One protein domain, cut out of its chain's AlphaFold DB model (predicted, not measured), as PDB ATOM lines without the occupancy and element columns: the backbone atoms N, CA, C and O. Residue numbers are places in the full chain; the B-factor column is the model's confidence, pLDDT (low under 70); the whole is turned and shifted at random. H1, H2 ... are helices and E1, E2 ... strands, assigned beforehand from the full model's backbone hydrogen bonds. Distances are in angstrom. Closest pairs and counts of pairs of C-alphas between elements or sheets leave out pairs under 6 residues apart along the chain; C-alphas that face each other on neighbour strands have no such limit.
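This is residues 35 to 59 and 86 to 122 of the 1217 residues of an uncharacterized protein of Pristionchus pacificus (UniProt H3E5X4). A small, strongly twisted wall of four antiparallel strands, in the order E2, E3, E4, E5, has the helix H2 running on from its last strand as an arm, of which residues 112 to 122 stick out into open space. Toward the other end of the long axis, the stretch with the short strand E1 and the short helix H1 loops away from the sheet before the chain enters E2. The printed part has 62 residues, with two named helices and five named strands in the order E1, H1, E2, E3, E4, E5, H2; the class is mixed, helices and strands. The whole is loose, with a radius of gyration of the C-alphas of 13.8 A, and elongated, spanning 45 by 29 by 17 A.

The sheet holds E2, residues 53 to 57, E3, residues 86 to 90, E4, residues 94 to 98, and E5, residues 104 to 108; E2 and E5 are its edge strands. E3 and E4 form a hairpin, antiparallel at 160 degrees between their directions, with N 89 and O 96 within hydrogen-bond range at 2.9 A. On the other side of E3, E2 is antiparallel to it at 159 degrees, with N 55 and O 88 at 2.9 A. E4 and E5 form another hairpin, at 161 degrees, with N 97 and O 105 at 2.8 A. E3, E4 and E5 make a meander, each strand the antiparallel neighbour of the one before. H2, residues 109 to 122, follows E5 directly and is only just on the sheet, with 5 pairs of C-alphas within 10 A; it only grazes the sheet with residues 109 to 111. The closest C-alphas of E4 and H2, those of Glu 94 and Val 109, are 5.5 A apart. H1, residues 44 to 48, is not on the sheet and is apart from H2. E1, residues 38 to 40, pairs with no named strand and is apart from E2 and H1. In H1 and H2 every O i to N i+4 pair is within hydrogen-bond range.

From first to last C-alpha, E2 measures 12.2 A, E3 and E4 12.7 A each, E5 13.4 A and H2 20.9 A, while E1 measures 6.2 A and H1 6.3 A. E1 begins at C-alpha 38 (23.277, -50.307, -52.846), E2 at C-alpha 53 (39.032, -45.741, -47.790), and H2 ends at C-alpha 122 (45.205, -21.279, -27.042).

The C-alphas of Gly 37 and Glu 122, the two farthest apart, are 45.4 A apart. Without residues 112 to 122 the body spans 32 by 24 by 17 A. Residues 60 to 85 are not printed, and C-alphas 59 and 86 are 8.0 A apart across this cut, which lies in the link from E2 to E3. The links that are printed whole are tight. Mean pLDDT of the printed part is 77.0; residues 58 to 59 and 111 to 122 are under 70.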
ATOM      1  N   CYS A  35      26.298 -50.077 -49.059       80.19
ATOM      2  CA  CYS A  35      25.632 -49.164 -48.135       80.19
ATOM      3  C   CYS A  35      24.113 -49.304 -48.320       80.19
ATOM      4  O   CYS A  35      23.574 -49.024 -49.385       80.19
ATOM      5  N   HIS A  36      23.407 -49.764 -47.282       74.19
ATOM      6  CA  HIS A  36      21.936 -49.863 -47.250       74.19
ATOM      7  C   HIS A  36      21.266 -50.676 -48.385       74.19
ATOM      8  O   HIS A  36      20.065 -50.539 -48.616       74.19
ATOM      9  N   GLY A  37      22.006 -51.583 -49.030       75.19
ATOM     10  CA  GLY A  37      21.529 -52.416 -50.141       75.19
ATOM     11  C   GLY A  37      21.963 -51.929 -51.527       75.19
ATOM     12  O   GLY A  37      21.709 -52.616 -52.516       75.19
ATOM     13  N   GLU A  38      22.644 -50.783 -51.615       73.00
ATOM     14  CA  GLU A  38      23.277 -50.307 -52.846       73.00
ATOM     15  C   GLU A  38      24.788 -50.568 -52.802       73.00
ATOM     16  O   GLU A  38      25.494 -50.193 -51.864       73.00
ATOM     17  N   THR A  39      25.297 -51.269 -53.818       79.44
ATOM     18  CA  THR A  39      26.717 -51.621 -53.928       79.44
ATOM     19  C   THR A  39      27.492 -50.487 -54.596       79.44
ATOM     20  O   THR A  39      27.494 -50.366 -55.822       79.44
ATOM     21  N   HIS A  40      28.200 -49.685 -53.804       80.56
ATOM     22  CA  HIS A  40      29.115 -48.672 -54.315       80.56
ATOM     23  C   HIS A  40      30.445 -49.318 -54.728       80.56
ATOM     24  O   HIS A  40      31.163 -49.921 -53.926       80.56
ATOM     25  N   THR A  41      30.784 -49.175 -56.007       82.44
ATOM     26  CA  THR A  41      32.104 -49.488 -56.566       82.44
ATOM     27  C   THR A  41      32.904 -48.198 -56.714       82.44
ATOM     28  O   THR A  41      32.397 -47.252 -57.315       82.44
ATOM     29  N   MET A  42      34.148 -48.173 -56.228       80.25
ATOM     30  CA  MET A  42      35.086 -47.068 -56.465       80.25
ATOM     31  C   MET A  42      35.194 -46.778 -57.970       80.25
ATOM     32  O   MET A  42      35.399 -47.707 -58.755       80.25
ATOM     33  N   SER A  43      35.030 -45.517 -58.381       84.56
ATOM     34  CA  SER A  43      35.150 -45.151 -59.796       84.56
ATOM     35  C   SER A  43      36.615 -45.105 -60.250       84.56
ATOM     36  O   SER A  43      37.539 -45.058 -59.437       84.56
ATOM     37  N   GLU A  44      36.837 -45.100 -61.566       80.81
ATOM     38  CA  GLU A  44      38.175 -44.923 -62.147       80.81
ATOM     39  C   GLU A  44      38.777 -43.563 -61.725       80.81
ATOM     40  O   GLU A  44      39.932 -43.515 -61.312       80.81
ATOM     41  N   GLU A  45      37.960 -42.499 -61.666       82.69
ATOM     42  CA  GLU A  45      38.356 -41.171 -61.163       82.69
ATOM     43  C   GLU A  45      38.707 -41.189 -59.664       82.69
ATOM     44  O   GLU A  45      39.709 -40.597 -59.263       82.69
ATOM     45  N   ASP A  46      37.930 -41.886 -58.820       84.00
ATOM     46  CA  ASP A  46      38.261 -42.021 -57.390       84.00
ATOM     47  C   ASP A  46      39.585 -42.790 -57.191       84.00
ATOM     48  O   ASP A  46      40.344 -42.486 -56.266       84.00
ATOM     49  N   CYS A  47      39.887 -43.756 -58.072       83.12
ATOM     50  CA  CYS A  47      41.162 -44.477 -58.057       83.12
ATOM     51  C   CYS A  47      42.333 -43.571 -58.477       83.12
ATOM     52  O   CYS A  47      43.351 -43.533 -57.784       83.12
ATOM     53  N   GLU A  48      42.187 -42.803 -59.566       82.12
ATOM     54  CA  GLU A  48      43.199 -41.834 -60.021       82.12
ATOM     55  C   GLU A  48      43.472 -40.746 -58.968       82.12
ATOM     56  O   GLU A  48      44.627 -40.370 -58.748       82.12
ATOM     57  N   LYS A  49      42.432 -40.301 -58.249       82.00
ATOM     58  CA  LYS A  49      42.524 -39.371 -57.108       82.00
ATOM     59  C   LYS A  49      43.061 -40.003 -55.814       82.00
ATOM     60  O   LYS A  49      43.211 -39.303 -54.817       82.00
ATOM     61  N   LYS A  50      43.402 -41.298 -55.821       86.50
ATOM     62  CA  LYS A  50      43.977 -42.041 -54.684       86.50
ATOM     63  C   LYS A  50      43.128 -42.016 -53.406       86.50
ATOM     64  O   LYS A  50      43.679 -42.083 -52.306       86.50
ATOM     65  N   TYR A  51      41.801 -41.997 -53.518       85.12
ATOM     66  CA  TYR A  51      40.953 -42.283 -52.360       85.12
ATOM     67  C   TYR A  51      41.291 -43.688 -51.835       85.12
ATOM     68  O   TYR A  51      41.306 -44.654 -52.598       85.12
ATOM     69  N   GLN A  52      41.656 -43.800 -50.558       73.88
ATOM     70  CA  GLN A  52      42.142 -45.039 -49.940       73.88
ATOM     71  C   GLN A  52      41.008 -45.828 -49.278       73.88
ATOM     72  O   GLN A  52      40.965 -47.052 -49.401       73.88
ATOM     73  N   TYR A  53      40.079 -45.131 -48.616       81.25
ATOM     74  CA  TYR A  53      39.032 -45.741 -47.790       81.25
ATOM     75  C   TYR A  53      37.636 -45.256 -48.175       81.25
ATOM     76  O   TYR A  53      37.449 -44.098 -48.552       81.25
ATOM     77  N   PHE A  54      36.664 -46.154 -48.025       81.25
ATOM     78  CA  PHE A  54      35.235 -45.913 -48.198       81.25
ATOM     79  C   PHE A  54      34.526 -46.271 -46.886       81.25
ATOM     80  O   PHE A  54      34.726 -47.371 -46.370       81.25
ATOM     81  N   TYR A  55      33.678 -45.384 -46.363       84.06
ATOM     82  CA  TYR A  55      32.888 -45.642 -45.152       84.06
ATOM     83  C   TYR A  55      31.411 -45.290 -45.363       84.06
ATOM     84  O   TYR A  55      31.092 -44.167 -45.754       84.06
ATOM     85  N   CYS A  56      30.500 -46.217 -45.041       84.81
ATOM     86  CA  CYS A  56      29.076 -45.906 -44.890       84.81
ATOM     87  C   CYS A  56      28.866 -45.237 -43.518       84.81
ATOM     88  O   CYS A  56      28.753 -45.921 -42.497       84.81
ATOM     89  N   ALA A  57      28.811 -43.908 -43.471       77.50
ATOM     90  CA  ALA A  57      28.467 -43.168 -42.265       77.50
ATOM     91  C   ALA A  57      26.961 -43.300 -41.990       77.50
ATOM     92  O   ALA A  57      26.121 -42.609 -42.581       77.50
ATOM     93  N   LYS A  58      26.621 -44.221 -41.084       60.66
ATOM     94  CA  LYS A  58      25.292 -44.303 -40.480       60.66
ATOM     95  C   LYS A  58      25.131 -43.152 -39.485       60.66
ATOM     96  O   LYS A  58      26.044 -42.870 -38.717       60.66
ATOM     97  N   GLU A  59      23.968 -42.513 -39.516       53.03
ATOM     98  CA  GLU A  59      23.611 -41.390 -38.647       53.03
ATOM     99  C   GLU A  59      23.798 -41.772 -37.165       53.03
ATOM    100  O   GLU A  59      23.131 -42.679 -36.660       53.03
ATOM    101  N   ARG A  86      25.427 -41.196 -45.212       75.69
ATOM    102  CA  ARG A  86      26.447 -40.586 -46.091       75.69
ATOM    103  C   ARG A  86      27.546 -41.581 -46.445       75.69
ATOM    104  O   ARG A  86      27.919 -42.400 -45.610       75.69
ATOM    105  N   CYS A  87      28.101 -41.474 -47.644       80.94
ATOM    106  CA  CYS A  87      29.282 -42.236 -48.048       80.94
ATOM    107  C   CYS A  87      30.508 -41.319 -47.985       80.94
ATOM    108  O   CYS A  87      30.510 -40.244 -48.581       80.94
ATOM    109  N   LEU A  88      31.538 -41.716 -47.241       82.06
ATOM    110  CA  LEU A  88      32.784 -40.959 -47.097       82.06
ATOM    111  C   LEU A  88      33.883 -41.632 -47.918       82.06
ATOM    112  O   LEU A  88      34.232 -42.777 -47.623       82.06
ATOM    113  N   HIS A  89      34.438 -40.934 -48.908       85.75
ATOM    114  CA  HIS A  89      35.683 -41.326 -49.572       85.75
ATOM    115  C   HIS A  89      36.822 -40.532 -48.914       85.75
ATOM    116  O   HIS A  89      36.758 -39.302 -48.850       85.75
ATOM    117  N   VAL A  90      37.868 -41.203 -48.425       81.81
ATOM    118  CA  VAL A  90      38.994 -40.556 -47.718       81.81
ATOM    119  C   VAL A  90      40.306 -40.759 -48.474       81.81
ATOM    120  O   VAL A  90      40.672 -41.895 -48.778       81.81
ATOM    121  N   SER A  91      41.013 -39.665 -48.761       85.38
ATOM    122  CA  SER A  91      42.388 -39.633 -49.286       85.38
ATOM    123  C   SER A  91      43.323 -38.908 -48.303       85.38
ATOM    124  O   SER A  91      42.865 -38.347 -47.309       85.38
ATOM    125  N   ASP A  92      44.629 -38.870 -48.588       79.62
ATOM    126  CA  ASP A  92      45.625 -38.170 -47.755       79.62
ATOM    127  C   ASP A  92      45.487 -36.629 -47.764       79.62
ATOM    128  O   ASP A  92      46.170 -35.943 -47.002       79.62
ATOM    129  N   LEU A  93      44.649 -36.077 -48.652       81.69
ATOM    130  CA  LEU A  93      44.509 -34.636 -48.908       81.69
ATOM    131  C   LEU A  93      43.062 -34.146 -48.743       81.69
ATOM    132  O   LEU A  93      42.823 -33.064 -48.210       81.69
ATOM    133  N   GLU A  94      42.099 -34.948 -49.200       90.31
ATOM    134  CA  GLU A  94      40.689 -34.581 -49.359       90.31
ATOM    135  C   GLU A  94      39.764 -35.685 -48.821       90.31
ATOM    136  O   GLU A  94      39.989 -36.880 -49.048       90.31
ATOM    137  N   ILE A  95      38.685 -35.274 -48.151       88.19
ATOM    138  CA  ILE A  95      37.548 -36.126 -47.781       88.19
ATOM    139  C   ILE A  95      36.359 -35.719 -48.652       88.19
ATOM    140  O   ILE A  95      35.849 -34.606 -48.522       88.19
ATOM    141  N   ARG A  96      35.894 -36.622 -49.519       90.62
ATOM    142  CA  ARG A  96      34.703 -36.424 -50.357       90.62
ATOM    143  C   ARG A  96      33.498 -37.066 -49.667       90.62
ATOM    144  O   ARG A  96      33.471 -38.275 -49.437       90.62
ATOM    145  N   VAL A  97      32.508 -36.250 -49.319       90.94
ATOM    146  CA  VAL A  97      31.257 -36.648 -48.660       90.94
ATOM    147  C   VAL A  97      30.166 -36.751 -49.717       90.94
ATOM    148  O   VAL A  97      29.741 -35.729 -50.241       90.94
ATOM    149  N   ILE A  98      29.699 -37.962 -50.023       87.50
ATOM    150  CA  ILE A  98      28.588 -38.200 -50.955       87.50
ATOM    151  C   ILE A  98      27.282 -38.385 -50.171       87.50
ATOM    152  O   ILE A  98      27.210 -39.168 -49.216       87.50
ATOM    153  N   PHE A  99      26.246 -37.655 -50.580       88.31
ATOM    154  CA  PHE A  99      24.908 -37.673 -49.984       88.31
ATOM    155  C   PHE A  99      23.965 -38.651 -50.727       88.31
ATOM    156  O   PHE A  99      24.224 -38.971 -51.889       88.31
ATOM    157  N   PRO A 100      22.834 -39.091 -50.125       78.31
ATOM    158  CA  PRO A 100      21.882 -40.021 -50.759       78.31
ATOM    159  C   PRO A 100      21.332 -39.574 -52.122       78.31
ATOM    160  O   PRO A 100      20.912 -40.391 -52.932       78.31
ATOM    161  N   GLU A 101      21.306 -38.266 -52.364       83.50
ATOM    162  CA  GLU A 101      20.838 -37.637 -53.603       83.50
ATOM    163  C   GLU A 101      21.890 -37.625 -54.733       83.50
ATOM    164  O   GLU A 101      21.607 -37.141 -55.828       83.50
ATOM    165  N   GLY A 102      23.098 -38.144 -54.485       79.88
ATOM    166  CA  GLY A 102      24.206 -38.176 -55.446       79.88
ATOM    167  C   GLY A 102      25.000 -36.868 -55.563       79.88
ATOM    168  O   GLY A 102      25.899 -36.785 -56.397       79.88
ATOM    169  N   SER A 103      24.697 -35.857 -54.743       86.75
ATOM    170  CA  SER A 103      25.559 -34.685 -54.554       86.75
ATOM    171  C   SER A 103      26.802 -35.054 -53.731       86.75
ATOM    172  O   SER A 103      26.795 -36.034 -52.978       86.75
ATOM    173  N   SER A 104      27.885 -34.283 -53.877       87.94
ATOM    174  CA  SER A 104      29.136 -34.522 -53.152       87.94
ATOM    175  C   SER A 104      29.870 -33.232 -52.787       87.94
ATOM    176  O   SER A 104      30.148 -32.430 -53.679       87.94
ATOM    177  N   ASP A 105      30.255 -33.092 -51.518       90.12
ATOM    178  CA  ASP A 105      31.138 -32.023 -51.028       90.12
ATOM    179  C   ASP A 105      32.572 -32.550 -50.844       90.12
ATOM    180  O   ASP A 105      32.767 -33.668 -50.368       90.12
ATOM    181  N   GLU A 106      33.582 -31.743 -51.173       88.12
ATOM    182  CA  GLU A 106      35.006 -32.074 -50.996       88.12
ATOM    183  C   GLU A 106      35.618 -31.194 -49.886       88.12
ATOM    184  O   GLU A 106      35.507 -29.965 -49.906       88.12
ATOM    185  N   ILE A 107      36.236 -31.828 -48.882       87.19
ATOM    186  CA  ILE A 107      36.749 -31.187 -47.662       87.19
ATOM    187  C   ILE A 107      38.269 -31.385 -47.566       87.19
ATOM    188  O   ILE A 107      38.750 -32.500 -47.377       87.19
ATOM    189  N   ASP A 108      39.016 -30.283 -47.650       86.06
ATOM    190  CA  ASP A 108      40.475 -30.230 -47.475       86.06
ATOM    191  C   ASP A 108      40.897 -30.586 -46.034       86.06
ATOM    192  O   ASP A 108      40.535 -29.904 -45.065       86.06
ATOM    193  N   VAL A 109      41.708 -31.638 -45.896       78.19
ATOM    194  CA  VAL A 109      42.208 -32.152 -44.612       78.19
ATOM    195  C   VAL A 109      43.193 -31.177 -43.949       78.19
ATOM    196  O   VAL A 109      43.200 -31.059 -42.718       78.19
ATOM    197  N   PHE A 110      43.972 -30.401 -44.715       72.38
ATOM    198  CA  PHE A 110      44.869 -29.385 -44.146       72.38
ATOM    199  C   PHE A 110      44.098 -28.285 -43.417       72.38
ATOM    200  O   PHE A 110      44.580 -27.766 -42.405       72.38
ATOM    201  N   ARG A 111      42.889 -27.952 -43.881       65.44
ATOM    202  CA  ARG A 111      42.020 -26.973 -43.218       65.44
ATOM    203  C   ARG A 111      41.551 -27.456 -41.843       65.44
ATOM    204  O   ARG A 111      41.535 -26.656 -40.910       65.44
ATOM    205  N   ILE A 112      41.233 -28.746 -41.701       67.75
ATOM    206  CA  ILE A 112      40.863 -29.358 -40.413       67.75
ATOM    207  C   ILE A 112      42.077 -29.381 -39.476       67.75
ATOM    208  O   ILE A 112      42.020 -28.831 -38.377       67.75
ATOM    209  N   LEU A 113      43.208 -29.932 -39.935       61.72
ATOM    210  CA  LEU A 113      44.439 -30.034 -39.138       61.72
ATOM    211  C   LEU A 113      44.972 -28.670 -38.675       61.72
ATOM    212  O   LEU A 113      45.600 -28.576 -37.619       61.72
ATOM    213  N   LYS A 114      44.724 -27.606 -39.447       63.16
ATOM    214  CA  LYS A 114      45.036 -26.237 -39.041       63.16
ATOM    215  C   LYS A 114      44.158 -25.777 -37.867       63.16
ATOM    216  O   LYS A 114      44.708 -25.302 -36.878       63.16
ATOM    217  N   LEU A 115      42.837 -25.954 -37.954       60.97
ATOM    218  CA  LEU A 115      41.894 -25.547 -36.901       60.97
ATOM    219  C   LEU A 115      42.145 -26.292 -35.580       60.97
ATOM    220  O   LEU A 115      42.146 -25.672 -34.520       60.97
ATOM    221  N   CYS A 116      42.445 -27.595 -35.635       56.56
ATOM    222  CA  CYS A 116      42.821 -28.366 -34.445       56.56
ATOM    223  C   CYS A 116      44.064 -27.784 -33.747       56.56
ATOM    224  O   CYS A 116      44.066 -27.613 -32.530       56.56
ATOM    225  N   ARG A 117      45.101 -27.410 -34.512       58.94
ATOM    226  CA  ARG A 117      46.329 -26.809 -33.960       58.94
ATOM    227  C   ARG A 117      46.120 -25.408 -33.395       58.94
ATOM    228  O   ARG A 117      46.752 -25.069 -32.402       58.94
ATOM    229  N   GLU A 118      45.254 -24.604 -34.008       61.00
ATOM    230  CA  GLU A 118      44.916 -23.274 -33.488       61.00
ATOM    231  C   GLU A 118      44.224 -23.405 -32.109       61.00
ATOM    232  O   GLU A 118      44.643 -22.739 -31.161       61.00
ATOM    233  N   ASN A 119      43.319 -24.378 -31.927       45.12
ATOM    234  CA  ASN A 119      42.724 -24.700 -30.618       45.12
ATOM    235  C   ASN A 119      43.734 -25.281 -29.593       45.12
ATOM    236  O   ASN A 119      43.628 -25.010 -28.393       45.12
ATOM    237  N   GLU A 120      44.728 -26.069 -30.026       49.41
ATOM    238  CA  GLU A 120      45.792 -26.594 -29.145       49.41
ATOM    239  C   GLU A 120      46.775 -25.518 -28.645       49.41
ATOM    240  O   GLU A 120      47.439 -25.714 -27.616       49.41
ATOM    241  N   GLU A 121      46.960 -24.416 -29.378       51.09
ATOM    242  CA  GLU A 121      47.866 -23.335 -28.967       51.09
ATOM    243  C   GLU A 121      47.222 -22.368 -27.962       51.09
ATOM    244  O   GLU A 121      47.930 -21.899 -27.067       51.09
ATOM    245  N   GLU A 122      45.903 -22.143 -28.013       54.75
ATOM    246  CA  GLU A 122      45.205 -21.279 -27.042       54.75
ATOM    247  C   GLU A 122      45.170 -21.860 -25.612       54.75
ATOM    248  O   GLU A 122      45.186 -21.106 -24.639       54.75
TER     249      GLU A 122